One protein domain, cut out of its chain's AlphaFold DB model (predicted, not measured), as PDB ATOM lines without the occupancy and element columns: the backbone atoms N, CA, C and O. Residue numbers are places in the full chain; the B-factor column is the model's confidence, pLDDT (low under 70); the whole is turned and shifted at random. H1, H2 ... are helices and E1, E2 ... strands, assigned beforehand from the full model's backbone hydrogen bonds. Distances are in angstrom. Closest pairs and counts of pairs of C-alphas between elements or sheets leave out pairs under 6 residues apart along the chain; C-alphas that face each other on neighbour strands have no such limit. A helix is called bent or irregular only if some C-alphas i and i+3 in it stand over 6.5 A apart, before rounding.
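Overview. This is residues 8 to 98 and 111 to 218 of the 219 residues of an uncharacterized protein of Elusimicrobia bacterium (UniProt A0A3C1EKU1). Two lobes stand side by side, each built on a strongly twisted sheet of four strands: in one, E1 to E4 curl round the long, kinked helix H2, and in the other, E5 to E8 have H4 and H5 on one face. The edge strands E4 and E8 lie towards the middle, where the lobes swap short pairings: residues 58 to 59 pair with E8, and residues 165 to 166 pair with E4. H6 grazes the second sheet with residues 207 to 210 and runs away from it. The printed part has 199 residues, with six named helices and eight named strands in the order E1 E2 E3 H1 E4 H2 E5 E6 E7 H3 E8 H4 H5 H6; both sheets are mixed, in the orders E1 E2 E3 E4 and E5 E6 E7 E8. The class is mixed, helices and strands, and the whole is compact, with a radius of gyration of the C-alphas of 16.6 A and spans of 47 by 34 by 34 A.

Arrangement. Begin with E1, residues 8 to 15, E2, residues 24 to 31, and E3, residues 36 to 42: they form a meander, each strand the antiparallel neighbour of the one before, and two hairpins. Look for N 11 and O 28 at 2.8 A, and for N 29 and O 37 at 2.8 A. E4, residues 64 to 67, is parallel to E3, with N 65 and O 40 at 2.9 A. Between them comes H1, residues 46 to 53; E3, H1 and E4 make a strand-helix-strand unit, two parallel neighbour strands with a helix between, and its crossover is right-handed. The sheet curls round H2, residues 72 to 94, whose C-alpha of Tyr 94 is 5.9 A from that of Phe 39 in E3, their closest pair. Past the cut, E5, residues 113 to 119, E6, residues 131 to 138, and E7, residues 143 to 149, form a second meander of two hairpins; find N 117 and O 135 at 2.9 A, and N 134 and O 146 at 2.8 A. E7, H3, residues 151 to 160, and E8, residues 171 to 174, are a second such unit, also right-handed, with E7 and E8 parallel and N 172 and O 147 at 2.8 A. H1 and H3 only just touch, with 3 pairs of C-alphas within 8 A, closest at Met 48 and Pro 151, 5.8 A; they run opposite ways at a shallow tilt of 19 degrees. H4, residues 179 to 192, is on the second sheet, closest to E5 at the C-alphas of Val 116 and Arg 183, 6.3 A. H5, residues 195 to 200, is on the same face, at a height over the sheet of 6.4 A; it touches H4 only at the corner, closest at Met 189 and Trp 196, 5.7 A. H6, residues 207 to 217, only grazes this sheet, and its C-alpha of Leu 207 is 5.9 A from that of Leu 147 in E7. Every O i to N i+4 pair is within hydrogen-bond range in H1, H3, H4, H5 and H6, and 13 of 19 are in H2.

Along the chain. Find C-alpha 8 at (128.430, 126.845, 165.922); from there E1 runs 21.0 A to C-alpha 15. E2 measures 22.7 A and E3 19.6 A. H2 starts at C-alpha 72, (129.044, 128.157, 151.348), and covers 18.6 A; it has a kink of 118 degrees near residue 86, and it is irregular, with C-alphas 87 and 90 8.3 A apart. E6 spans 22.5 A, E7 19.6 A and H4 19.8 A. H6 runs 15.4 A to C-alpha 217 at (124.908, 106.520, 154.011).

Size, cuts and confidence. The two C-alphas farthest apart are those of Gly 34 and Gln 125, 49.3 A. Residues 99 to 110 are not printed, and C-alphas 98 and 111 stand 26.0 A apart across this cut. Of the links that are printed whole, E5 to E6 is long, with 11 residues. Mean pLDDT of the printed part is 91.0; residues 16 to 18, 98 and 121 to 125 are under 70.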
ATOM      1  N   ARG A   8     128.746 125.452 165.600       93.56
ATOM      2  CA  ARG A   8     128.430 126.845 165.922       93.56
ATOM      3  C   ARG A   8     128.562 127.750 164.702       93.56
ATOM      4  O   ARG A   8     127.730 128.623 164.481       93.56
ATOM      5  N   SER A   9     129.643 127.591 163.942       93.38
ATOM      6  CA  SER A   9     129.900 128.379 162.735       93.38
ATOM      7  C   SER A   9     130.943 127.720 161.836       93.38
ATOM      8  O   SER A   9     131.740 126.887 162.275       93.38
ATOM      9  N   ILE A  10     130.943 128.116 160.562       92.44
ATOM     10  CA  ILE A  10     131.938 127.716 159.565       92.44
ATOM     11  C   ILE A  10     132.573 128.991 159.010       92.44
ATOM     12  O   ILE A  10     131.886 129.852 158.465       92.44
ATOM     13  N   GLU A  11     133.884 129.116 159.179       92.44
ATOM     14  CA  GLU A  11     134.709 130.222 158.698       92.44
ATOM     15  C   GLU A  11     135.468 129.784 157.436       92.44
ATOM     16  O   GLU A  11     136.117 128.735 157.420       92.44
ATOM     17  N   PHE A  12     135.412 130.598 156.381       87.31
ATOM     18  CA  PHE A  12     136.142 130.381 155.131       87.31
ATOM     19  C   PHE A  12     137.454 131.161 155.195       87.31
ATOM     20  O   PHE A  12     137.453 132.387 155.130       87.31
ATOM     21  N   LEU A  13     138.571 130.453 155.374       85.06
ATOM     22  CA  LEU A  13     139.873 131.061 155.664       85.06
ATOM     23  C   LEU A  13     140.605 131.522 154.405       85.06
ATOM     24  O   LEU A  13     141.273 132.552 154.409       85.06
ATOM     25  N   ALA A  14     140.514 130.733 153.339       75.38
ATOM     26  CA  ALA A  14     141.138 131.032 152.063       75.38
ATOM     27  C   ALA A  14     140.408 130.282 150.950       75.38
ATOM     28  O   ALA A  14     140.080 129.105 151.105       75.38
ATOM     29  N   GLN A  15     140.203 130.937 149.813       71.62
ATOM     30  CA  GLN A  15     139.771 130.295 148.578       71.62
ATOM     31  C   GLN A  15     140.811 130.614 147.507       71.62
ATOM     32  O   GLN A  15     141.124 131.779 147.268       71.62
ATOM     33  N   ALA A  16     141.392 129.579 146.901       61.84
ATOM     34  CA  ALA A  16     142.284 129.777 145.766       61.84
ATOM     35  C   ALA A  16     141.474 130.325 144.574       61.84
ATOM     36  O   ALA A  16     140.306 129.950 144.430       61.84
ATOM     37  N   PRO A  17     142.060 131.179 143.716       53.81
ATOM     38  CA  PRO A  17     141.383 131.650 142.512       53.81
ATOM     39  C   PRO A  17     140.924 130.454 141.659       53.81
ATOM     40  O   PRO A  17     141.708 129.552 141.371       53.81
ATOM     41  N   GLY A  18     139.641 130.432 141.295       58.66
ATOM     42  CA  GLY A  18     138.999 129.340 140.562       58.66
ATOM     43  C   GLY A  18     137.482 129.527 140.470       58.66
ATOM     44  O   GLY A  18     136.926 130.433 141.094       58.66
ATOM     45  N   SER A  19     136.802 128.684 139.691       71.94
ATOM     46  CA  SER A  19     135.335 128.620 139.708       71.94
ATOM     47  C   SER A  19     134.856 127.858 140.948       71.94
ATOM     48  O   SER A  19     135.607 127.089 141.552       71.94
ATOM     49  N   SER A  20     133.579 127.997 141.314       75.69
ATOM     50  CA  SER A  20     132.976 127.194 142.390       75.69
ATOM     51  C   SER A  20     133.085 125.680 142.149       75.69
ATOM     52  O   SER A  20     133.063 124.917 143.107       75.69
ATOM     53  N   THR A  21     133.247 125.254 140.893       78.00
ATOM     54  CA  THR A  21     133.315 123.855 140.438       78.00
ATOM     55  C   THR A  21     134.731 123.346 140.162       78.00
ATOM     56  O   THR A  21     134.917 122.168 139.860       78.00
ATOM     57  N   SER A  22     135.742 124.212 140.259       81.44
ATOM     58  CA  SER A  22     137.145 123.852 140.077       81.44
ATOM     59  C   SER A  22     138.024 124.745 140.943       81.44
ATOM     60  O   SER A  22     138.420 125.842 140.545       81.44
ATOM     61  N   GLY A  23     138.363 124.250 142.127       89.81
ATOM     62  CA  GLY A  23     139.255 124.956 143.029       89.81
ATOM     63  C   GLY A  23     139.526 124.226 144.332       89.81
ATOM     64  O   GLY A  23     139.200 123.046 144.519       89.81
ATOM     65  N   SER A  24     140.109 124.987 145.251       92.00
ATOM     66  CA  SER A  24     140.343 124.577 146.625       92.00
ATOM     67  C   SER A  24     140.013 125.696 147.595       92.00
ATOM     68  O   SER A  24     140.283 126.863 147.304       92.00
ATOM     69  N   ALA A  25     139.517 125.322 148.765       92.62
ATOM     70  CA  ALA A  25     139.308 126.222 149.883       92.62
ATOM     71  C   ALA A  25     139.931 125.645 151.156       92.62
ATOM     72  O   ALA A  25     140.263 124.462 151.238       92.62
ATOM     73  N   GLU A  26     140.072 126.486 152.166       93.75
ATOM     74  CA  GLU A  26     140.361 126.076 153.526       93.75
ATOM     75  C   GLU A  26     139.264 126.604 154.441       93.75
ATOM     76  O   GLU A  26     138.910 127.785 154.381       93.75
ATOM     77  N   ILE A  27     138.731 125.725 155.287       94.06
ATOM     78  CA  ILE A  27     137.657 126.070 156.212       94.06
ATOM     79  C   ILE A  27     138.063 125.775 157.652       94.06
ATOM     80  O   ILE A  27     138.869 124.881 157.935       94.06
ATOM     81  N   ARG A  28     137.466 126.527 158.574       95.19
ATOM     82  CA  ARG A  28     137.492 126.259 160.006       95.19
ATOM     83  C   ARG A  28     136.069 126.082 160.508       95.19
ATOM     84  O   ARG A  28     135.221 126.946 160.334       95.19
ATOM     85  N   VAL A  29     135.826 124.957 161.160       94.88
ATOM     86  CA  VAL A  29     134.549 124.611 161.780       94.88
ATOM     87  C   VAL A  29     134.677 124.857 163.275       94.88
ATOM     88  O   VAL A  29     135.516 124.229 163.925       94.88
ATOM     89  N   HIS A  30     133.876 125.771 163.814       94.50
ATOM     90  CA  HIS A  30     133.763 126.020 165.248       94.50
ATOM     91  C   HIS A  30     132.622 125.188 165.822       94.50
ATOM     92  O   HIS A  30     131.522 125.177 165.268       94.50
ATOM     93  N   LEU A  31     132.880 124.511 166.935       93.19
ATOM     94  CA  LEU A  31     131.900 123.686 167.633       93.19
ATOM     95  C   LEU A  31     131.356 124.424 168.862       93.19
ATOM     96  O   LEU A  31     131.984 125.353 169.376       93.19
ATOM     97  N   GLU A  32     130.178 124.022 169.334       92.00
ATOM     98  CA  GLU A  32     129.546 124.630 170.515       92.00
ATOM     99  C   GLU A  32     130.338 124.416 171.812       92.00
ATOM    100  O   GLU A  32     130.293 125.265 172.700       92.00
ATOM    101  N   ASP A  33     131.135 123.347 171.900       89.19
ATOM    102  CA  ASP A  33     132.029 123.072 173.036       89.19
ATOM    103  C   ASP A  33     133.282 123.975 173.073       89.19
ATOM    104  O   ASP A  33     134.152 123.815 173.929       89.19
ATOM    105  N   GLY A  34     133.391 124.924 172.136       91.19
ATOM    106  CA  GLY A  34     134.513 125.850 172.000       91.19
ATOM    107  C   GLY A  34     135.705 125.288 171.223       91.19
ATOM    108  O   GLY A  34     136.639 126.034 170.916       91.19
ATOM    109  N   SER A  35     135.692 124.004 170.861       91.25
ATOM    110  CA  SER A  35     136.725 123.415 170.014       91.25
ATOM    111  C   SER A  35     136.561 123.828 168.543       91.25
ATOM    112  O   SER A  35     135.551 124.396 168.121       91.25
ATOM    113  N   SER A  36     137.598 123.583 167.737       93.56
ATOM    114  CA  SER A  36     137.538 123.833 166.296       93.56
ATOM    115  C   SER A  36     138.341 122.819 165.490       93.56
ATOM    116  O   SER A  36     139.316 122.230 165.972       93.56
ATOM    117  N   SER A  37     137.919 122.626 164.241       94.25
ATOM    118  CA  SER A  37     138.602 121.786 163.256       94.25
ATOM    119  C   SER A  37     138.921 122.594 162.006       94.25
ATOM    120  O   SER A  37     138.043 123.260 161.468       94.25
ATOM    121  N   ARG A  38     140.172 122.542 161.544       94.94
ATOM    122  CA  ARG A  38     140.635 123.228 160.328       94.94
ATOM    123  C   ARG A  38     141.088 122.201 159.302       94.94
ATOM    124  O   ARG A  38     141.882 121.330 159.649       94.94
ATOM    125  N   PHE A  39     140.615 122.297 158.065       95.12
ATOM    126  CA  PHE A  39     141.009 121.375 156.997       95.12
ATOM    127  C   PHE A  39     140.764 121.951 155.601       95.12
ATOM    128  O   PHE A  39     140.023 122.919 155.419       95.12
ATOM    129  N   GLY A  40     141.430 121.346 154.616       94.81
ATOM    130  CA  GLY A  40     141.296 121.706 153.211       94.81
ATOM    131  C   GLY A  40     140.059 121.085 152.568       94.81
ATOM    132  O   GLY A  40     139.636 119.985 152.925       94.81
ATOM    133  N   VAL A  41     139.522 121.786 151.579       95.62
ATOM    134  CA  VAL A  41     138.422 121.346 150.724       95.62
ATOM    135  C   VAL A  41     138.888 121.401 149.274       95.62
ATOM    136  O   VAL A  41     139.433 122.421 148.848       95.62
ATOM    137  N   LEU A  42     138.679 120.328 148.516       95.44
ATOM    138  CA  LEU A  42     139.003 120.244 147.093       95.44
ATOM    139  C   LEU A  42     137.764 119.885 146.278       95.44
ATOM    140  O   LEU A  42     136.993 119.006 146.645       95.44
ATOM    141  N   THR A  43     137.624 120.498 145.110       94.69
ATOM    142  CA  THR A  43     136.808 119.895 144.043       94.69
ATOM    143  C   THR A  43     137.572 118.721 143.407       94.69
ATOM    144  O   THR A  43     138.804 118.805 143.332       94.69
ATOM    145  N   PRO A  44     136.907 117.655 142.919       94.31
ATOM    146  CA  PRO A  44     137.593 116.493 142.338       94.31
ATOM    147  C   PRO A  44     138.597 116.850 141.228       94.31
ATOM    148  O   PRO A  44     139.732 116.378 141.231       94.31
ATOM    149  N   ASN A  45     138.232 117.786 140.346       91.00
ATOM    150  CA  ASN A  45     139.086 118.235 139.240       91.00
ATOM    151  C   ASN A  45     140.335 119.019 139.687       91.00
ATOM    152  O   ASN A  45     141.318 119.096 138.950       91.00
ATOM    153  N   CYS A  46     140.344 119.576 140.905       92.56
ATOM    154  CA  CYS A  46     141.460 120.388 141.398       92.56
ATOM    155  C   CYS A  46     142.742 119.568 141.604       92.56
ATOM    156  O   CYS A  46     143.842 120.114 141.495       92.56
ATOM    157  N   VAL A  47     142.627 118.260 141.859       93.44
ATOM    158  CA  VAL A  47     143.791 117.388 142.079       93.44
ATOM    159  C   VAL A  47     144.705 117.369 140.852       93.44
ATOM    160  O   VAL A  47     145.908 117.586 140.986       93.44
ATOM    161  N   MET A  48     144.137 117.191 139.653       93.12
ATOM    162  CA  MET A  48     144.909 117.191 138.406       93.12
ATOM    163  C   MET A  48     145.597 118.542 138.175       93.12
ATOM    164  O   MET A  48     146.778 118.592 137.833       93.12
ATOM    165  N   THR A  49     144.886 119.648 138.418       91.75
ATOM    166  CA  THR A  49     145.442 121.003 138.298       91.75
ATOM    167  C   THR A  49     146.638 121.209 139.226       91.75
ATOM    168  O   THR A  49     147.650 121.761 138.800       91.75
ATOM    169  N   ARG A  50     146.564 120.723 140.473       91.31
ATOM    170  CA  ARG A  50     147.680 120.798 141.428       91.31
ATOM    171  C   ARG A  50     148.871 119.958 140.994       91.31
ATOM    172  O   ARG A  50     149.984 120.468 140.968       91.31
ATOM    173  N   MET A  51     148.635 118.711 140.592       94.81
ATOM    174  CA  MET A  51     149.694 117.834 140.089       94.81
ATOM    175  C   MET A  51     150.434 118.467 138.905       94.81
ATOM    176  O   MET A  51     151.660 118.449 138.864       94.81
ATOM    177  N   ASN A  52     149.703 119.078 137.969       94.19
ATOM    178  CA  ASN A  52     150.302 119.776 136.832       94.19
ATOM    179  C   ASN A  52     151.073 121.034 137.257       94.19
ATOM    180  O   ASN A  52     152.191 121.236 136.795       94.19
ATOM    181  N   GLY A  53     150.509 121.856 138.149       92.00
ATOM    182  CA  GLY A  53     151.159 123.078 138.633       92.00
ATOM    183  C   GLY A  53     152.436 122.820 139.441       92.00
ATOM    184  O   GLY A  53     153.375 123.605 139.367       92.00
ATOM    185  N   GLU A  54     152.494 121.706 140.171       93.00
ATOM    186  CA  GLU A  54     153.680 121.282 140.925       93.00
ATOM    187  C   GLU A  54     154.667 120.451 140.086       93.00
ATOM    188  O   GLU A  54     155.741 120.105 140.574       93.00
ATOM    189  N   GLY A  55     154.315 120.099 138.843       95.19
ATOM    190  CA  GLY A  55     155.122 119.213 138.001       95.19
ATOM    191  C   GLY A  55     155.280 117.804 138.583       95.19
ATOM    192  O   GLY A  55     156.312 117.166 138.380       95.19
ATOM    193  N   LYS A  56     154.282 117.322 139.336       95.62
ATOM    194  CA  LYS A  56     154.300 116.017 140.006       95.62
ATOM    195  C   LYS A  56     153.398 114.997 139.313       95.62
ATOM    196  O   LYS A  56     152.358 115.323 138.736       95.62
ATOM    197  N   ASP A  57     153.775 113.728 139.441       97.19
ATOM    198  CA  ASP A  57     152.983 112.581 138.976       97.19
ATOM    199  C   ASP A  57     152.040 112.029 140.042       97.19
ATOM    200  O   ASP A  57     151.326 111.062 139.796       97.19
ATOM    201  N   PHE A  58     152.033 112.599 141.238       97.06
ATOM    202  CA  PHE A  58     151.216 112.126 142.343       97.06
ATOM    203  C   PHE A  58     150.914 113.258 143.314       97.06
ATOM    204  O   PHE A  58     151.619 114.268 143.362       97.06
ATOM    205  N   PHE A  59     149.859 113.071 144.094       95.88
ATOM    206  CA  PHE A  59     149.422 113.999 145.118       95.88
ATOM    207  C   PHE A  59     149.018 113.228 146.376       95.88
ATOM    208  O   PHE A  59     148.119 112.385 146.357       95.88
ATOM    209  N   PHE A  60     149.687 113.552 147.481       95.00
ATOM    210  CA  PHE A  60     149.320 113.132 148.825       95.00
ATOM    211  C   PHE A  60     149.533 114.294 149.798       95.00
ATOM    212  O   PHE A  60     150.357 115.183 149.588       95.00
ATOM    213  N   GLY A  61     148.772 114.289 150.882       93.00
ATOM    214  CA  GLY A  61     148.792 115.337 151.892       93.00
ATOM    215  C   GLY A  61     147.837 115.049 153.050       93.00
ATOM    216  O   GLY A  61     147.375 113.912 153.208       93.00
ATOM    217  N   PRO A  62     147.578 116.050 153.914       93.12
ATOM    218  CA  PRO A  62     146.543 115.963 154.941       93.12
ATOM    219  C   PRO A  62     145.176 115.594 154.343       93.12
ATOM    220  O   PRO A  62     144.957 115.857 153.159       93.12
ATOM    221  N   PRO A  63     144.256 115.012 155.133       93.44
ATOM    222  CA  PRO A  63     142.921 114.683 154.649       93.44
ATOM    223  C   PRO A  63     142.209 115.937 154.136       93.44
ATOM    224  O   PRO A  63     142.280 117.003 154.755       93.44
ATOM    225  N   VAL A  64     141.524 115.803 153.003       95.38
ATOM    226  CA  VAL A  64     140.773 116.885 152.362       95.38
ATOM    227  C   VAL A  64     139.332 116.461 152.149       95.38
ATOM    228  O   VAL A  64     139.052 115.303 151.831       95.38
ATOM    229  N   LEU A  65     138.408 117.388 152.386       96.88
ATOM    230  CA  LEU A  65     136.999 117.193 152.067       96.88
ATOM    231  C   LEU A  65     136.853 117.365 150.560       96.88
ATOM    232  O   LEU A  65     137.197 118.421 150.031       96.88
ATOM    233  N   PHE A  66     136.337 116.356 149.871       97.38
ATOM    234  CA  PHE A  66     135.960 116.528 148.478       97.38
ATOM    235  C   PHE A  66     134.544 117.083 148.412       97.38
ATOM    236  O   PHE A  66     133.644 116.552 149.056       97.38
ATOM    237  N   ALA A  67     134.340 118.159 147.661       96.12
ATOM    238  CA  ALA A  67     133.034 118.787 147.494       96.12
ATOM    239  C   ALA A  67     132.774 119.074 146.018       96.12
ATOM    240  O   ALA A  67     133.668 119.523 145.303       96.12
ATOM    241  N   LYS A  68     131.536 118.849 145.570       94.31
ATOM    242  CA  LYS A  68     131.110 119.148 144.197       94.31
ATOM    243  C   LYS A  68     131.252 120.635 143.867       94.31
ATOM    244  O   LYS A  68     131.606 120.997 142.750       94.31
ATOM    245  N   SER A  69     130.954 121.482 144.850       92.44
ATOM    246  CA  SER A  69     130.995 122.937 144.752       92.44
ATOM    247  C   SER A  69     131.567 123.540 146.033       92.44
ATOM    248  O   SER A  69     131.320 123.038 147.130       92.44
ATOM    249  N   LEU A  70     132.318 124.631 145.883       92.56
ATOM    250  CA  LEU A  70     132.898 125.405 146.983       92.56
ATOM    251  C   LEU A  70     131.982 126.527 147.489       92.56
ATOM    252  O   LEU A  70     132.429 127.397 148.233       92.56
ATOM    253  N   ASP A  71     130.712 126.546 147.082       90.56
ATOM    254  CA  ASP A  71     129.765 127.522 147.612       90.56
ATOM    255  C   ASP A  71     129.461 127.260 149.104       90.56
ATOM    256  O   ASP A  71     129.406 126.099 149.536       90.56
ATOM    257  N   PRO A  72     129.221 128.312 149.908       90.00
ATOM    258  CA  PRO A  72     129.044 128.157 151.348       90.00
ATOM    259  C   PRO A  72     127.901 127.224 151.757       90.00
ATOM    260  O   PRO A  72     128.007 126.535 152.770       90.00
ATOM    261  N   LYS A  73     126.818 127.166 150.971       90.50
ATOM    262  CA  LYS A  73     125.643 126.342 151.281       90.50
ATOM    263  C   LYS A  73     125.936 124.855 151.086       90.50
ATOM    264  O   LYS A  73     125.495 124.033 151.888       90.50
ATOM    265  N   SER A  74     126.642 124.492 150.019       91.25
ATOM    266  CA  SER A  74     127.064 123.108 149.771       91.25
ATOM    267  C   SER A  74     128.101 122.654 150.796       91.25
ATOM    268  O   SER A  74     127.986 121.558 151.343       91.25
ATOM    269  N   LEU A  75     129.060 123.521 151.135       93.00
ATOM    270  CA  LEU A  75     130.068 123.208 152.147       93.00
ATOM    271  C   LEU A  75     129.480 123.107 153.557       93.00
ATOM    272  O   LEU A  75     129.863 122.204 154.295       93.00
ATOM    273  N   GLY A  76     128.498 123.944 153.906       92.94
ATOM    274  CA  GLY A  76     127.754 123.820 155.163       92.94
ATOM    275  C   GLY A  76     127.110 122.443 155.321       92.94
ATOM    276  O   GLY A  76     127.391 121.738 156.288       92.94
ATOM    277  N   ARG A  77     126.357 122.004 154.305       93.38
ATOM    278  CA  ARG A  77     125.720 120.675 154.282       93.38
ATOM    279  C   ARG A  77     126.732 119.529 154.367       93.38
ATOM    280  O   ARG A  77     126.503 118.553 155.078       93.38
ATOM    281  N   ALA A  78     127.868 119.642 153.678       94.88
ATOM    282  CA  ALA A  78     128.927 118.635 153.744       94.88
ATOM    283  C   ALA A  78     129.534 118.525 155.156       94.88
ATOM    284  O   ALA A  78     129.747 117.421 155.659       94.88
ATOM    285  N   VAL A  79     129.775 119.660 155.821       94.88
ATOM    286  CA  VAL A  79     130.296 119.701 157.195       94.88
ATOM    287  C   VAL A  79     129.269 119.170 158.198       94.88
ATOM    288  O   VAL A  79     129.647 118.438 159.111       94.88
ATOM    289  N   GLU A  80     127.981 119.457 158.015       93.19
ATOM    290  CA  GLU A  80     126.894 118.880 158.820       93.19
ATOM    291  C   GLU A  80     126.848 117.350 158.694       93.19
ATOM    292  O   GLU A  80     126.866 116.652 159.712       93.19
ATOM    293  N   LYS A  81     126.899 116.811 157.462       94.44
ATOM    294  CA  LYS A  81     127.008 115.359 157.211       94.44
ATOM    295  C   LYS A  81     128.229 114.767 157.935       94.44
ATOM    296  O   LYS A  81     128.142 113.710 158.563       94.44
ATOM    297  N   MET A  82     129.361 115.469 157.903       94.69
ATOM    298  CA  MET A  82     130.616 115.061 158.541       94.69
ATOM    299  C   MET A  82     130.567 115.096 160.080       94.69
ATOM    300  O   MET A  82     131.160 114.231 160.727       94.69
ATOM    301  N   ALA A  83     129.852 116.058 160.670       92.75
ATOM    302  CA  ALA A  83     129.631 116.161 162.114       92.75
ATOM    303  C   ALA A  83     128.673 115.077 162.631       92.75
ATOM    304  O   ALA A  83     128.922 114.476 163.679       92.75
ATOM    305  N   ALA A  84     127.613 114.787 161.871       91.38
ATOM    306  CA  ALA A  84     126.646 113.745 162.196       91.38
ATOM    307  C   ALA A  84     127.243 112.333 162.068       91.38
ATOM    308  O   ALA A  84     126.965 111.450 162.884       91.38
ATOM    309  N   HIS A  85     128.109 112.105 161.076       91.56
ATOM    310  CA  HIS A  85     128.685 110.786 160.836       91.56
ATOM    311  C   HIS A  85     129.721 110.404 161.906       91.56
ATOM    312  O   HIS A  85     130.697 111.118 162.147       91.56
ATOM    313  N   MET A  86     129.533 109.230 162.522       87.56
ATOM    314  CA  MET A  86     130.440 108.673 163.538       87.56
ATOM    315  C   MET A  86     130.730 109.648 164.698       87.56
ATOM    316  O   MET A  86     131.867 109.749 165.167       87.56
ATOM    317  N   SER A  87     129.718 110.403 165.145       87.12
ATOM    318  CA  SER A  87     129.843 111.369 166.253       87.12
ATOM    319  C   SER A  87     131.012 112.353 166.047       87.12
ATOM    320  O   SER A  87     131.864 112.556 166.926       87.12
ATOM    321  N   GLY A  88     131.104 112.901 164.831       87.81
ATOM    322  CA  GLY A  88     132.112 113.867 164.397       87.81
ATOM    323  C   GLY A  88     133.549 113.356 164.406       87.81
ATOM    324  O   GLY A  88     134.486 114.153 164.495       87.81
ATOM    325  N   PHE A  89     133.750 112.036 164.324       91.81
ATOM    326  CA  PHE A  89     135.077 111.438 164.153       91.81
ATOM    327  C   PHE A  89     135.844 112.091 163.000       91.81
ATOM    328  O   PHE A  89     137.010 112.451 163.164       91.81
ATOM    329  N   TRP A  90     135.173 112.312 161.872       94.19
ATOM    330  CA  TRP A  90     135.795 112.872 160.679       94.19
ATOM    331  C   TRP A  90     136.312 114.292 160.897       94.19
ATOM    332  O   TRP A  90     137.421 114.590 160.469       94.19
ATOM    333  N   LEU A  91     135.594 115.145 161.639       93.12
ATOM    334  CA  LEU A  91     136.079 116.492 161.977       93.12
ATOM    335  C   LEU A  91     137.405 116.431 162.741       93.12
ATOM    336  O   LEU A  91     138.341 117.158 162.419       93.12
ATOM    337  N   ARG A  92     137.523 115.495 163.690       91.12
ATOM    338  CA  ARG A  92     138.761 115.278 164.451       91.12
ATOM    339  C   ARG A  92     139.877 114.684 163.592       91.12
ATOM    340  O   ARG A  92     141.019 115.115 163.731       91.12
ATOM    341  N   TYR A  93     139.560 113.724 162.721       91.69
ATOM    342  CA  TYR A  93     140.525 113.083 161.819       91.69
ATOM    343  C   TYR A  93     141.107 114.075 160.802       91.69
ATOM    344  O   TYR A  93     142.310 114.075 160.550       91.69
ATOM    345  N   TYR A  94     140.266 114.961 160.262       93.25
ATOM    346  CA  TYR A  94     140.656 115.958 159.264       93.25
ATOM    347  C   TYR A  94     141.375 117.160 159.877       93.25
ATOM    348  O   TYR A  94     142.093 117.864 159.166       93.25
ATOM    349  N   ASN A  95     141.202 117.396 161.183       91.62
ATOM    350  CA  ASN A  95     141.745 118.560 161.864       91.62
ATOM    351  C   ASN A  95     143.270 118.657 161.702       91.62
ATOM    352  O   ASN A  95     144.061 117.994 162.380       91.62
ATOM    353  N   SER A  96     143.681 119.542 160.804       80.62
ATOM    354  CA  SER A  96     145.064 119.853 160.510       80.62
ATOM    355  C   SER A  96     145.572 120.797 161.591       80.62
ATOM    356  O   SER A  96     145.469 122.019 161.489       80.62
ATOM    357  N   LYS A  97     146.115 120.225 162.672       71.50
ATOM    358  CA  LYS A  97     146.819 121.025 163.677       71.50
ATOM    359  C   LYS A  97     148.041 121.678 163.019       71.50
ATOM    360  O   LYS A  97     148.779 120.982 162.315       71.50
ATOM    361  N   PRO A  98     148.301 122.976 163.253       55.75
ATOM    362  CA  PRO A  98     149.551 123.585 162.822       55.75
ATOM    363  C   PRO A  98     150.721 122.783 163.397       55.75
ATOM    364  O   PRO A  98     150.677 122.358 164.555       55.75
ATOM    365  N   PRO A 111     163.018 103.213 157.787       83.00
ATOM    366  CA  PRO A 111     162.776 102.007 157.003       83.00
ATOM    367  C   PRO A 111     162.927 102.323 155.509       83.00
ATOM    368  O   PRO A 111     162.767 103.473 155.088       83.00
ATOM    369  N   HIS A 112     163.222 101.306 154.705       88.44
ATOM    370  CA  HIS A 112     163.125 101.411 153.251       88.44
ATOM    371  C   HIS A 112     161.933 100.606 152.736       88.44
ATOM    372  O   HIS A 112     161.348  99.802 153.460       88.44
ATOM    373  N   VAL A 113     161.537 100.899 151.499       92.88
ATOM    374  CA  VAL A 113     160.429 100.227 150.819       92.88
ATOM    375  C   VAL A 113     160.951  98.921 150.227       92.88
ATOM    376  O   VAL A 113     161.791  98.968 149.325       92.88
ATOM    377  N   ASP A 114     160.428  97.793 150.705       93.00
ATOM    378  CA  ASP A 114     160.784  96.457 150.218       93.00
ATOM    379  C   ASP A 114     159.970  96.102 148.978       93.00
ATOM    380  O   ASP A 114     160.518  95.733 147.941       93.00
ATOM    381  N   ALA A 115     158.649  96.263 149.075       94.38
ATOM    382  CA  ALA A 115     157.717  95.899 148.020       94.38
ATOM    383  C   ALA A 115     156.572  96.907 147.914       94.38
ATOM    384  O   ALA A 115     156.116  97.475 148.912       94.38
ATOM    385  N   VAL A 116     156.113  97.106 146.679       94.81
ATOM    386  CA  VAL A 116     154.911  97.868 146.341       94.81
ATOM    387  C   VAL A 116     154.119  97.033 145.349       94.81
ATOM    388  O   VAL A 116     154.629  96.720 144.274       94.81
ATOM    389  N   GLU A 117     152.893  96.682 145.710       94.38
ATOM    390  CA  GLU A 117     151.996  95.878 144.884       94.38
ATOM    391  C   GLU A 117     150.722  96.667 144.593       94.38
ATOM    392  O   GLU A 117     150.171  97.333 145.472       94.38
ATOM    393  N   ILE A 118     150.257  96.592 143.350       91.44
ATOM    394  CA  ILE A 118     149.011  97.217 142.909       91.44
ATOM    395  C   ILE A 118     147.987  96.094 142.773       91.44
ATOM    396  O   ILE A 118     148.142  95.205 141.940       91.44
ATOM    397  N   ALA A 119     146.969  96.117 143.627       89.12
ATOM    398  CA  ALA A 119     145.867  95.170 143.619       89.12
ATOM    399  C   ALA A 119     144.608  95.872 143.111       89.12
ATOM    400  O   ALA A 119     144.110  96.814 143.732       89.12
ATOM    401  N   GLU A 120     144.081  95.417 141.984       77.00
ATOM    402  CA  GLU A 120     142.940  96.055 141.335       77.00
ATOM    403  C   GLU A 120     141.662  95.243 141.517       77.00
ATOM    404  O   GLU A 120     141.697  94.012 141.448       77.00
ATOM    405  N   PRO A 121     140.519  95.909 141.753       67.31
ATOM    406  CA  PRO A 121     139.233  95.225 141.836       67.31
ATOM    407  C   PRO A 121     138.727  94.749 140.465       67.31
ATOM    408  O   PRO A 121     137.968  93.786 140.403       67.31
ATOM    409  N   GLU A 122     139.127  95.423 139.385       66.44
ATOM    410  CA  GLU A 122     138.713  95.164 138.006       66.44
ATOM    411  C   GLU A 122     139.924  95.338 137.077       66.44
ATOM    412  O   GLU A 122     140.785  96.162 137.381       66.44
ATOM    413  N   PRO A 123     140.016  94.596 135.959       63.94
ATOM    414  CA  PRO A 123     141.150  94.707 135.043       63.94
ATOM    415  C   PRO A 123     141.300  96.134 134.489       63.94
ATOM    416  O   PRO A 123     140.322  96.706 134.001       63.94
ATOM    417  N   VAL A 124     142.525  96.688 134.518       63.31
ATOM    418  CA  VAL A 124     142.845  98.001 133.925       63.31
ATOM    419  C   VAL A 124     142.335  98.097 132.490       63.31
ATOM    420  O   VAL A 124     142.908  97.511 131.573       63.31
ATOM    421  N   GLN A 125     141.312  98.918 132.269       65.00
ATOM    422  CA  GLN A 125     140.929  99.312 130.912       65.00
ATOM    423  C   GLN A 125     141.877 100.394 130.368       65.00
ATOM    424  O   GLN A 125     142.168 100.424 129.175       65.00
ATOM    425  N   SER A 126     142.404 101.262 131.247       77.81
ATOM    426  CA  SER A 126     143.453 102.241 130.933       77.81
ATOM    427  C   SER A 126     144.254 102.641 132.185       77.81
ATOM    428  O   SER A 126     143.658 103.094 133.167       77.81
ATOM    429  N   PRO A 127     145.601 102.564 132.178       77.56
ATOM    430  CA  PRO A 127     146.426 102.964 133.324       77.56
ATOM    431  C   PRO A 127     146.263 104.437 133.726       77.56
ATOM    432  O   PRO A 127     146.590 104.803 134.851       77.56
ATOM    433  N   GLY A 128     145.769 105.293 132.822       86.81
ATOM    434  CA  GLY A 128     145.468 106.706 133.088       86.81
ATOM    435  C   GLY A 128     144.054 106.964 133.625       86.81
ATOM    436  O   GLY A 128     143.703 108.112 133.906       86.81
ATOM    437  N   HIS A 129     143.230 105.925 133.761       90.88
ATOM    438  CA  HIS A 129     141.844 106.019 134.209       90.88
ATOM    439  C   HIS A 129     141.459 104.775 135.025       90.88
ATOM    440  O   HIS A 129     140.840 103.843 134.516       90.88
ATOM    441  N   CYS A 130     141.869 104.730 136.291       92.38
ATOM    442  CA  CYS A 130     141.610 103.582 137.161       92.38
ATOM    443  C   CYS A 130     141.686 103.935 138.653       92.38
ATOM    444  O   CYS A 130     142.176 104.997 139.054       92.38
ATOM    445  N   SER A 131     141.206 103.002 139.474       94.06
ATOM    446  CA  SER A 131     141.456 102.954 140.913       94.06
ATOM    447  C   SER A 131     141.996 101.587 141.308       94.06
ATOM    448  O   SER A 131     141.699 100.582 140.666       94.06
ATOM    449  N   ALA A 132     142.794 101.559 142.366       94.00
ATOM    450  CA  ALA A 132     143.448 100.358 142.857       94.00
ATOM    451  C   ALA A 132     143.648 100.437 144.372       94.00
ATOM    452  O   ALA A 132     143.474 101.486 145.000       94.00
ATOM    453  N   VAL A 133     144.047  99.317 144.961       95.56
ATOM    454  CA  VAL A 133     144.602  99.259 146.308       95.56
ATOM    455  C   VAL A 133     146.111  99.074 146.186       95.56
ATOM    456  O   VAL A 133     146.577  98.106 145.594       95.56
ATOM    457  N   VAL A 134     146.884  99.986 146.765       95.44
ATOM    458  CA  VAL A 134     148.346  99.899 146.805       95.44
ATOM    459  C   VAL A 134     148.759  99.267 148.129       95.44
ATOM    460  O   VAL A 134     148.521  99.842 149.192       95.44
ATOM    461  N   GLN A 135     149.376  98.089 148.070       96.62
ATOM    462  CA  GLN A 135     149.993  97.440 149.224       96.62
ATOM    463  C   GLN A 135     151.468  97.832 149.294       96.62
ATOM    464  O   GLN A 135     152.183  97.781 148.294       96.62
ATOM    465  N   VAL A 136     151.937  98.216 150.479       96.06
ATOM    466  CA  VAL A 136     153.335  98.587 150.728       96.06
ATOM    467  C   VAL A 136     153.878  97.742 151.859       96.06
ATOM    468  O   VAL A 136     153.282  97.697 152.932       96.06
ATOM    469  N   SER A 137     155.037  97.133 151.632       96.31
ATOM    470  CA  SER A 137     155.817  96.459 152.672       96.31
ATOM    471  C   SER A 137     157.113  97.221 152.923       96.31
ATOM    472  O   SER A 137     157.809  97.614 151.980       96.31
ATOM    473  N   LEU A 138     157.427  97.448 154.196       95.12
ATOM    474  CA  LEU A 138     158.668  98.074 154.637       95.12
ATOM    475  C   LEU A 138     159.660  97.034 155.160       95.12
ATOM    476  O   LEU A 138     159.264  96.001 155.693       95.12
ATOM    477  N   SER A 139     160.943  97.394 155.134       93.69
ATOM    478  CA  SER A 139     162.065  96.566 155.602       93.69
ATOM    479  C   SER A 139     162.028  96.143 157.069       93.69
ATOM    480  O   SER A 139     162.831  95.325 157.505       93.69
ATOM    481  N   ASP A 140     161.164  96.764 157.868       92.12
ATOM    482  CA  ASP A 140     160.959  96.433 159.279       92.12
ATOM    483  C   ASP A 140     159.725  95.543 159.518       92.12
ATOM    484  O   ASP A 140     159.323  95.337 160.662       92.12
ATOM    485  N   GLY A 141     159.125  95.013 158.446       93.00
ATOM    486  CA  GLY A 141     157.981  94.105 158.488       93.00
ATOM    487  C   GLY A 141     156.619  94.794 158.563       93.00
ATOM    488  O   GLY A 141     155.596  94.109 158.512       93.00
ATOM    489  N   ARG A 142     156.556  96.131 158.661       94.25
ATOM    490  CA  ARG A 142     155.276  96.848 158.602       94.25
ATOM    491  C   ARG A 142     154.670  96.775 157.204       94.25
ATOM    492  O   ARG A 142     155.372  96.920 156.202       94.25
ATOM    493  N   GLN A 143     153.352  96.610 157.161       95.44
ATOM    494  CA  GLN A 143     152.560  96.581 155.936       95.44
ATOM    495  C   GLN A 143     151.469  97.647 155.985       95.44
ATOM    496  O   GLN A 143     150.884  97.877 157.041       95.44
ATOM    497  N   PHE A 144     151.198  98.267 154.841       95.94
ATOM    498  CA  PHE A 144     150.187  99.310 154.682       95.94
ATOM    499  C   PHE A 144     149.353  99.050 153.431       95.94
ATOM    500  O   PHE A 144     149.871  98.558 152.428       95.94
ATOM    501  N   SER A 145     148.078  99.419 153.478       96.12
ATOM    502  CA  SER A 145     147.122  99.273 152.383       96.12
ATOM    503  C   SER A 145     146.460 100.613 152.093       96.12
ATOM    504  O   SER A 145     145.799 101.177 152.957       96.12
ATOM    505  N   MET A 146     146.599 101.131 150.876       96.25
ATOM    506  CA  MET A 146     146.152 102.482 150.533       96.25
ATOM    507  C   MET A 146     145.176 102.469 149.364       96.25
ATOM    508  O   MET A 146     145.420 101.813 148.353       96.25
ATOM    509  N   LEU A 147     144.098 103.243 149.471       96.25
ATOM    510  CA  LEU A 147     143.228 103.547 148.335       96.25
ATOM    511  C   LEU A 147     143.982 104.450 147.365       96.25
ATOM    512  O   LEU A 147     144.454 105.509 147.776       96.25
ATOM    513  N   ALA A 148     144.055 104.075 146.091       96.06
ATOM    514  CA  ALA A 148     144.667 104.896 145.059       96.06
ATOM    515  C   ALA A 148     143.731 105.093 143.865       96.06
ATOM    516  O   ALA A 148     142.968 104.197 143.500       96.06
ATOM    517  N   ALA A 149     143.793 106.267 143.242       96.25
ATOM    518  CA  ALA A 149     143.035 106.568 142.032       96.25
ATOM    519  C   ALA A 149     143.775 107.544 141.124       96.25
ATOM    520  O   ALA A 149     144.542 108.393 141.587       96.25
ATOM    521  N   THR A 150     143.485 107.475 139.827       96.38
ATOM    522  CA  THR A 150     143.791 108.592 138.937       96.38
ATOM    523  C   THR A 150     142.767 109.716 139.136       96.38
ATOM    524  O   THR A 150     141.594 109.441 139.416       96.38
ATOM    525  N   PRO A 151     143.158 111.003 139.009       96.38
ATOM    526  CA  PRO A 151     142.213 112.104 139.203       96.38
ATOM    527  C   PRO A 151     141.023 112.055 138.236       96.38
ATOM    528  O   PRO A 151     139.912 112.408 138.619       96.38
ATOM    529  N   SER A 152     141.252 111.593 137.002       95.25
ATOM    530  CA  SER A 152     140.211 111.414 135.984       95.25
ATOM    531  C   SER A 152     139.165 110.388 136.421       95.25
ATOM    532  O   SER A 152     137.975 110.691 136.386       95.25
ATOM    533  N   TRP A 153     139.605 109.222 136.902       95.88
ATOM    534  CA  TRP A 153     138.722 108.174 137.409       95.88
ATOM    535  C   TRP A 153     137.910 108.653 138.610       95.88
ATOM    536  O   TRP A 153     136.698 108.468 138.658       95.88
ATOM    537  N   PHE A 154     138.562 109.314 139.572       96.50
ATOM    538  CA  PHE A 154     137.873 109.790 140.771       96.50
ATOM    539  C   PHE A 154     136.832 110.861 140.450       96.50
ATOM    540  O   PHE A 154     135.742 110.832 141.014       96.50
ATOM    541  N   SER A 155     137.148 111.787 139.541       95.62
ATOM    542  CA  SER A 155     136.203 112.821 139.116       95.62
ATOM    543  C   SER A 155     134.976 112.222 138.427       95.62
ATOM    544  O   SER A 155     133.849 112.533 138.811       95.62
ATOM    545  N   GLU A 156     135.185 111.289 137.491       95.44
ATOM    546  CA  GLU A 156     134.090 110.594 136.811       95.44
ATOM    547  C   GLU A 156     133.234 109.786 137.794       95.44
ATOM    548  O   GLU A 156     132.009 109.875 137.762       95.44
ATOM    549  N   ALA A 157     133.857 109.035 138.707       95.44
ATOM    550  CA  ALA A 157     133.136 108.275 139.722       95.44
ATOM    551  C   ALA A 157     132.295 109.194 140.620       95.44
ATOM    552  O   ALA A 157     131.127 108.914 140.883       95.44
ATOM    553  N   PHE A 158     132.866 110.320 141.050       95.88
ATOM    554  CA  PHE A 158     132.183 111.307 141.882       95.88
ATOM    555  C   PHE A 158     130.947 111.893 141.180       95.88
ATOM    556  O   PHE A 158     129.890 112.031 141.799       95.88
ATOM    557  N   GLU A 159     131.057 112.193 139.882       95.44
ATOM    558  CA  GLU A 159     129.954 112.689 139.057       95.44
ATOM    559  C   GLU A 159     128.895 111.615 138.780       95.44
ATOM    560  O   GLU A 159     127.710 111.846 139.027       95.44
ATOM    561  N   LYS A 160     129.310 110.423 138.333       95.50
ATOM    562  CA  LYS A 160     128.429 109.288 138.013       95.50
ATOM    563  C   LYS A 160     127.592 108.847 139.212       95.50
ATOM    564  O   LYS A 160     126.439 108.459 139.055       95.50
ATOM    565  N   MET A 161     128.169 108.915 140.410       95.12
ATOM    566  CA  MET A 161     127.486 108.595 141.665       95.12
ATOM    567  C   MET A 161     126.692 109.784 142.226       95.12
ATOM    568  O   MET A 161     126.062 109.662 143.272       95.12
ATOM    569  N   GLY A 162     126.704 110.945 141.565       95.12
ATOM    570  CA  GLY A 162     125.945 112.117 141.993       95.12
ATOM    571  C   GLY A 162     126.348 112.643 143.372       95.12
ATOM    572  O   GLY A 162     125.517 113.237 144.054       95.12
ATOM    573  N   LEU A 163     127.597 112.429 143.800       95.81
ATOM    574  CA  LEU A 163     128.040 112.821 145.136       95.81
ATOM    575  C   LEU A 163     128.046 114.351 145.274       95.81
ATOM    576  O   LEU A 163     128.587 115.075 144.437       95.81
ATOM    577  N   GLU A 164     127.469 114.868 146.361       95.56
ATOM    578  CA  GLU A 164     127.621 116.284 146.729       95.56
ATOM    579  C   GLU A 164     128.969 116.540 147.419       95.56
ATOM    580  O   GLU A 164     129.596 117.586 147.238       95.56
ATOM    581  N   CYS A 165     129.428 115.569 148.208       96.94
ATOM    582  CA  CYS A 165     130.691 115.600 148.932       96.94
ATOM    583  C   CYS A 165     131.229 114.184 149.157       96.94
ATOM    584  O   CYS A 165     130.476 113.219 149.091       96.94
ATOM    585  N   TYR A 166     132.509 114.070 149.503       97.50
ATOM    586  CA  TYR A 166     133.116 112.857 150.036       97.50
ATOM    587  C   TYR A 166     134.082 113.208 151.169       97.50
ATOM    588  O   TYR A 166     134.999 114.020 151.013       97.50
ATOM    589  N   PHE A 167     133.876 112.557 152.310       96.38
ATOM    590  CA  PHE A 167     134.806 112.520 153.431       96.38
ATOM    591  C   PHE A 167     134.947 111.074 153.896       96.38
ATOM    592  O   PHE A 167     133.981 110.312 153.919       96.38
ATOM    593  N   GLY A 168     136.157 110.677 154.252       94.81
ATOM    594  CA  GLY A 168     136.451 109.276 154.471       94.81
ATOM    595  C   GLY A 168     137.945 109.019 154.582       94.81
ATOM    596  O   GLY A 168     138.723 109.938 154.863       94.81
ATOM    597  N   PRO A 169     138.362 107.769 154.360       94.56
ATOM    598  CA  PRO A 169     139.769 107.451 154.230       94.56
ATOM    599  C   PRO A 169     140.433 108.239 153.090       94.56
ATOM    600  O   PRO A 169     139.800 108.535 152.070       94.56
ATOM    601  N   CYS A 170     141.710 108.581 153.276       95.62
ATOM    602  CA  CYS A 170     142.488 109.313 152.281       95.62
ATOM    603  C   CYS A 170     142.613 108.522 150.973       95.62
ATOM    604  O   CYS A 170     142.801 107.308 150.984       95.62
ATOM    605  N   VAL A 171     142.568 109.242 149.852       96.50
ATOM    606  CA  VAL A 171     142.807 108.688 148.516       96.50
ATOM    607  C   VAL A 171     144.171 109.169 148.037       96.50
ATOM    608  O   VAL A 171     144.429 110.373 147.996       96.50
ATOM    609  N   LEU A 172     145.052 108.228 147.705       97.12
ATOM    610  CA  LEU A 172     146.335 108.479 147.066       97.12
ATOM    611  C   LEU A 172     146.104 108.775 145.586       97.12
ATOM    612  O   LEU A 172     145.653 107.908 144.838       97.12
ATOM    613  N   PHE A 173     146.425 109.985 145.143       97.75
ATOM    614  CA  PHE A 173     146.272 110.326 143.735       97.75
ATOM    615  C   PHE A 173     147.576 110.113 142.985       97.75
ATOM    616  O   PHE A 173     148.617 110.636 143.378       97.75
ATOM    617  N   VAL A 174     147.505 109.376 141.881       97.31
ATOM    618  CA  VAL A 174     148.626 109.136 140.966       97.31
ATOM    619  C   VAL A 174     148.187 109.432 139.536       97.31
ATOM    620  O   VAL A 174     147.031 109.236 139.178       97.31
ATOM    621  N   ARG A 175     149.092 109.939 138.700       95.81
ATOM    622  CA  ARG A 175     148.800 110.306 137.306       95.81
ATOM    623  C   ARG A 175     148.420 109.080 136.481       95.81
ATOM    624  O   ARG A 175     147.545 109.166 135.624       95.81
ATOM    625  N   SER A 176     149.064 107.959 136.773       95.00
ATOM    626  CA  SER A 176     148.770 106.645 136.222       95.00
ATOM    627  C   SER A 176     149.048 105.562 137.264       95.00
ATOM    628  O   SER A 176     149.901 105.744 138.137       95.00
ATOM    629  N   MET A 177     148.379 104.413 137.141       93.69
ATOM    630  CA  MET A 177     148.700 103.194 137.904       93.69
ATOM    631  C   MET A 177     149.901 102.445 137.306       93.69
ATOM    632  O   MET A 177     149.923 101.223 137.215       93.69
ATOM    633  N   ASP A 178     150.917 103.191 136.872       93.12
ATOM    634  CA  ASP A 178     152.198 102.622 136.470       93.12
ATOM    635  C   ASP A 178     153.007 102.253 137.732       93.12
ATOM    636  O   ASP A 178     153.190 103.114 138.607       93.12
ATOM    637  N   PRO A 179     153.533 101.018 137.853       93.56
ATOM    638  CA  PRO A 179     154.296 100.591 139.025       93.56
ATOM    639  C   PRO A 179     155.468 101.509 139.388       93.56
ATOM    640  O   PRO A 179     155.744 101.719 140.571       93.56
ATOM    641  N   ALA A 180     156.152 102.103 138.407       94.94
ATOM    642  CA  ALA A 180     157.250 103.028 138.655       94.94
ATOM    643  C   ALA A 180     156.753 104.357 139.240       94.94
ATOM    644  O   ALA A 180     157.396 104.897 140.143       94.94
ATOM    645  N   VAL A 181     155.614 104.878 138.770       95.75
ATOM    646  CA  VAL A 181     154.988 106.093 139.324       95.75
ATOM    647  C   VAL A 181     154.545 105.852 140.765       95.75
ATOM    648  O   VAL A 181     154.908 106.623 141.657       95.75
ATOM    649  N   VAL A 182     153.823 104.753 141.008       96.56
ATOM    650  CA  VAL A 182     153.344 104.386 142.347       96.56
ATOM    651  C   VAL A 182     154.523 104.175 143.298       96.56
ATOM    652  O   VAL A 182     154.534 104.727 144.398       96.56
ATOM    653  N   ARG A 183     155.577 103.470 142.868       96.12
ATOM    654  CA  ARG A 183     156.779 103.268 143.688       96.12
ATOM    655  C   ARG A 183     157.481 104.581 144.031       96.12
ATOM    656  O   ARG A 183     157.854 104.765 145.189       96.12
ATOM    657  N   ARG A 184     157.634 105.511 143.076       96.44
ATOM    658  CA  ARG A 184     158.190 106.854 143.354       96.44
ATOM    659  C   ARG A 184     157.356 107.596 144.398       96.44
ATOM    660  O   ARG A 184     157.925 108.165 145.327       96.44
ATOM    661  N   CYS A 185     156.031 107.539 144.279       96.75
ATOM    662  CA  CYS A 185     155.117 108.159 145.231       96.75
ATOM    663  C   CYS A 185     155.306 107.608 146.654       96.75
ATOM    664  O   CYS A 185     155.533 108.373 147.592       96.75
ATOM    665  N   VAL A 186     155.303 106.279 146.808       96.31
ATOM    666  CA  VAL A 186     155.505 105.612 148.105       96.31
ATOM    667  C   VAL A 186     156.870 105.957 148.705       96.31
ATOM    668  O   VAL A 186     156.972 106.231 149.903       96.31
ATOM    669  N   MET A 187     157.925 106.001 147.886       94.94
ATOM    670  CA  MET A 187     159.249 106.425 148.343       94.94
ATOM    671  C   MET A 187     159.238 107.867 148.874       94.94
ATOM    672  O   MET A 187     159.829 108.118 149.925       94.94
ATOM    673  N   GLU A 188     158.546 108.800 148.212       95.12
ATOM    674  CA  GLU A 188     158.412 110.183 148.698       95.12
ATOM    675  C   GLU A 188     157.624 110.248 150.020       95.12
ATOM    676  O   GLU A 188     158.018 110.975 150.936       95.12
ATOM    677  N   MET A 189     156.576 109.430 150.183       94.75
ATOM    678  CA  MET A 189     155.835 109.318 151.448       94.75
ATOM    679  C   MET A 189     156.739 108.852 152.599       94.75
ATOM    680  O   MET A 189     156.767 109.493 153.651       94.75
ATOM    681  N   VAL A 190     157.529 107.790 152.399       92.69
ATOM    682  CA  VAL A 190     158.480 107.282 153.411       92.69
ATOM    683  C   VAL A 190     159.556 108.321 153.730       92.69
ATOM    684  O   VAL A 190     159.890 108.554 154.895       92.69
ATOM    685  N   GLN A 191     160.074 109.021 152.720       90.31
ATOM    686  CA  GLN A 191     161.049 110.095 152.926       90.31
ATOM    687  C   GLN A 191     160.470 111.249 153.758       90.31
ATOM    688  O   GLN A 191     161.156 111.741 154.667       90.31
ATOM    689  N   GLY A 192     159.209 111.616 153.499       85.81
ATOM    690  CA  GLY A 192     158.418 112.586 154.261       85.81
ATOM    691  C   GLY A 192     158.030 112.127 155.673       85.81
ATOM    692  O   GLY A 192     157.586 112.947 156.482       85.81
ATOM    693  N   GLY A 193     158.251 110.848 155.985       85.06
ATOM    694  CA  GLY A 193     158.036 110.210 157.278       85.06
ATOM    695  C   GLY A 193     156.832 109.270 157.284       85.06
ATOM    696  O   GLY A 193     155.779 109.579 156.727       85.06
ATOM    697  N   ASP A 194     156.964 108.160 158.012       81.81
ATOM    698  CA  ASP A 194     155.984 107.064 158.084       81.81
ATOM    699  C   ASP A 194     154.566 107.493 158.489       81.81
ATOM    700  O   ASP A 194     153.603 106.778 158.229       81.81
ATOM    701  N   GLN A 195     154.411 108.680 159.085       88.81
ATOM    702  CA  GLN A 195     153.108 109.283 159.370       88.81
ATOM    703  C   GLN A 195     152.201 109.364 158.131       88.81
ATOM    704  O   GLN A 195     150.980 109.343 158.280       88.81
ATOM    705  N   TRP A 196     152.775 109.464 156.926       92.56
ATOM    706  CA  TRP A 196     152.010 109.444 155.683       92.56
ATOM    707  C   TRP A 196     151.450 108.057 155.395       92.56
ATOM    708  O   TRP A 196     150.258 107.948 155.140       92.56
ATOM    709  N   LEU A 197     152.258 107.003 155.526       93.56
ATOM    710  CA  LEU A 197     151.782 105.630 155.354       93.56
ATOM    711  C   LEU A 197     150.698 105.289 156.378       93.56
ATOM    712  O   LEU A 197     149.622 104.857 155.994       93.56
ATOM    713  N   CYS A 198     150.909 105.613 157.659       92.56
ATOM    714  CA  CYS A 198     149.895 105.387 158.696       92.56
ATOM    715  C   CYS A 198     148.589 106.156 158.442       92.56
ATOM    716  O   CYS A 198     147.523 105.728 158.868       92.56
ATOM    717  N   ARG A 199     148.661 107.326 157.799       92.12
ATOM    718  CA  ARG A 199     147.477 108.139 157.499       92.12
ATOM    719  C   ARG A 199     146.683 107.589 156.318       92.12
ATOM    720  O   ARG A 199     145.464 107.716 156.323       92.12
ATOM    721  N   TYR A 200     147.370 107.047 155.320       95.19
ATOM    722  CA  TYR A 200     146.761 106.467 154.124       95.19
ATOM    723  C   TYR A 200     146.434 104.985 154.293       95.19
ATOM    724  O   TYR A 200     145.831 104.406 153.397       95.19
ATOM    725  N   ASP A 201     146.809 104.382 155.420       94.50
ATOM    726  CA  ASP A 201     146.463 103.005 155.729       94.50
ATOM    727  C   ASP A 201     144.953 102.850 155.919       94.50
ATOM    728  O   ASP A 201     144.300 103.582 156.670       94.50
ATOM    729  N   THR A 202     144.393 101.893 155.199       88.06
ATOM    730  CA  THR A 202     142.962 101.657 155.068       88.06
ATOM    731  C   THR A 202     142.692 100.161 154.989       88.06
ATOM    732  O   THR A 202     143.545  99.403 154.518       88.06
ATOM    733  N   PRO A 203     141.498  99.699 155.408       79.88
ATOM    734  CA  PRO A 203     141.081  98.330 155.138       79.88
ATOM    735  C   PRO A 203     141.254  97.995 153.652       79.88
ATOM    736  O   PRO A 203     141.076  98.871 152.807       79.88
ATOM    737  N   ARG A 204     141.569  96.731 153.334       83.00
ATOM    738  CA  ARG A 204     141.788  96.220 151.964       83.00
ATOM    739  C   ARG A 204     140.487  96.150 151.149       83.00
ATOM    740  O   ARG A 204     140.105  95.101 150.638       83.00
ATOM    741  N   THR A 205     139.783  97.267 151.067       86.88
ATOM    742  CA  THR A 205     138.537  97.460 150.336       86.88
ATOM    743  C   THR A 205     138.830  98.398 149.182       86.88
ATOM    744  O   THR A 205     139.452  99.431 149.382       86.88
ATOM    745  N   ALA A 206     138.385  98.070 147.974       91.31
ATOM    746  CA  ALA A 206     138.622  98.934 146.827       91.31
ATOM    747  C   ALA A 206     137.783 100.222 146.887       91.31
ATOM    748  O   ALA A 206     136.646 100.224 147.369       91.31
ATOM    749  N   LEU A 207     138.327 101.308 146.333       92.06
ATOM    750  CA  LEU A 207     137.700 102.632 146.341       92.06
ATOM    751  C   LEU A 207     136.265 102.668 145.770       92.06
ATOM    752  O   LEU A 207     135.433 103.322 146.396       92.06
ATOM    753  N   PRO A 208     135.904 101.951 144.682       93.44
ATOM    754  CA  PRO A 208     134.524 101.940 144.187       93.44
ATOM    755  C   PRO A 208     133.513 101.501 145.254       93.44
ATOM    756  O   PRO A 208     132.457 102.108 145.413       93.44
ATOM    757  N   ARG A 209     133.869 100.483 146.048       93.88
ATOM    758  CA  ARG A 209     133.029  99.994 147.144       93.88
ATOM    759  C   ARG A 209     132.958 100.997 148.293       93.88
ATOM    760  O   ARG A 209     131.880 101.210 148.831       93.88
ATOM    761  N   VAL A 210     134.073 101.652 148.624       94.25
ATOM    762  CA  VAL A 210     134.099 102.723 149.637       94.25
ATOM    763  C   VAL A 210     133.172 103.876 149.241       94.25
ATOM    764  O   VAL A 210     132.419 104.365 150.081       94.25
ATOM    765  N   LEU A 211     133.185 104.287 147.968       95.12
ATOM    766  CA  LEU A 211     132.302 105.340 147.465       95.12
ATOM    767  C   LEU A 211     130.830 104.906 147.456       95.12
ATOM    768  O   LEU A 211     129.969 105.701 147.824       95.12
ATOM    769  N   ALA A 212     130.535 103.650 147.109       94.94
ATOM    770  CA  ALA A 212     129.171 103.116 147.145       94.94
ATOM    771  C   ALA A 212     128.617 103.062 148.576       94.94
ATOM    772  O   ALA A 212     127.512 103.539 148.838       94.94
ATOM    773  N   ASP A 213     129.415 102.561 149.523       94.88
ATOM    774  CA  ASP A 213     129.057 102.529 150.943       94.88
ATOM    775  C   ASP A 213     128.878 103.946 151.512       94.88
ATOM    776  O   ASP A 213     128.030 104.167 152.381       94.88
ATOM    777  N   PHE A 214     129.667 104.913 151.032       95.75
ATOM    778  CA  PHE A 214     129.515 106.319 151.391       95.75
ATOM    779  C   PHE A 214     128.196 106.889 150.856       95.75
ATOM    780  O   PHE A 214     127.419 107.431 151.638       95.75
ATOM    781  N   GLN A 215     127.910 106.725 149.560       95.62
ATOM    782  CA  GLN A 215     126.678 107.205 148.925       95.62
ATOM    783  C   GLN A 215     125.431 106.649 149.622       95.62
ATOM    784  O   GLN A 215     124.508 107.395 149.929       95.62
ATOM    785  N   ALA A 216     125.430 105.353 149.951       95.06
ATOM    786  CA  ALA A 216     124.314 104.705 150.637       95.06
ATOM    787  C   ALA A 216     124.025 105.300 152.029       95.06
ATOM    788  O   ALA A 216     122.892 105.249 152.504       95.06
ATOM    789  N   ARG A 217     125.041 105.862 152.698       93.44
ATOM    790  CA  ARG A 217     124.908 106.520 154.011       93.44
ATOM    791  C   ARG A 217     124.609 108.014 153.905       93.44
ATOM    792  O   ARG A 217     124.128 108.592 154.876       93.44
ATOM    793  N   HIS A 218     124.922 108.623 152.763       91.06
ATOM    794  CA  HIS A 218     124.869 110.065 152.525       91.06
ATOM    795  C   HIS A 218     124.182 110.379 151.188       91.06
ATOM    796  O   HIS A 218     124.852 110.913 150.298       91.06
TER     797      HIS A 218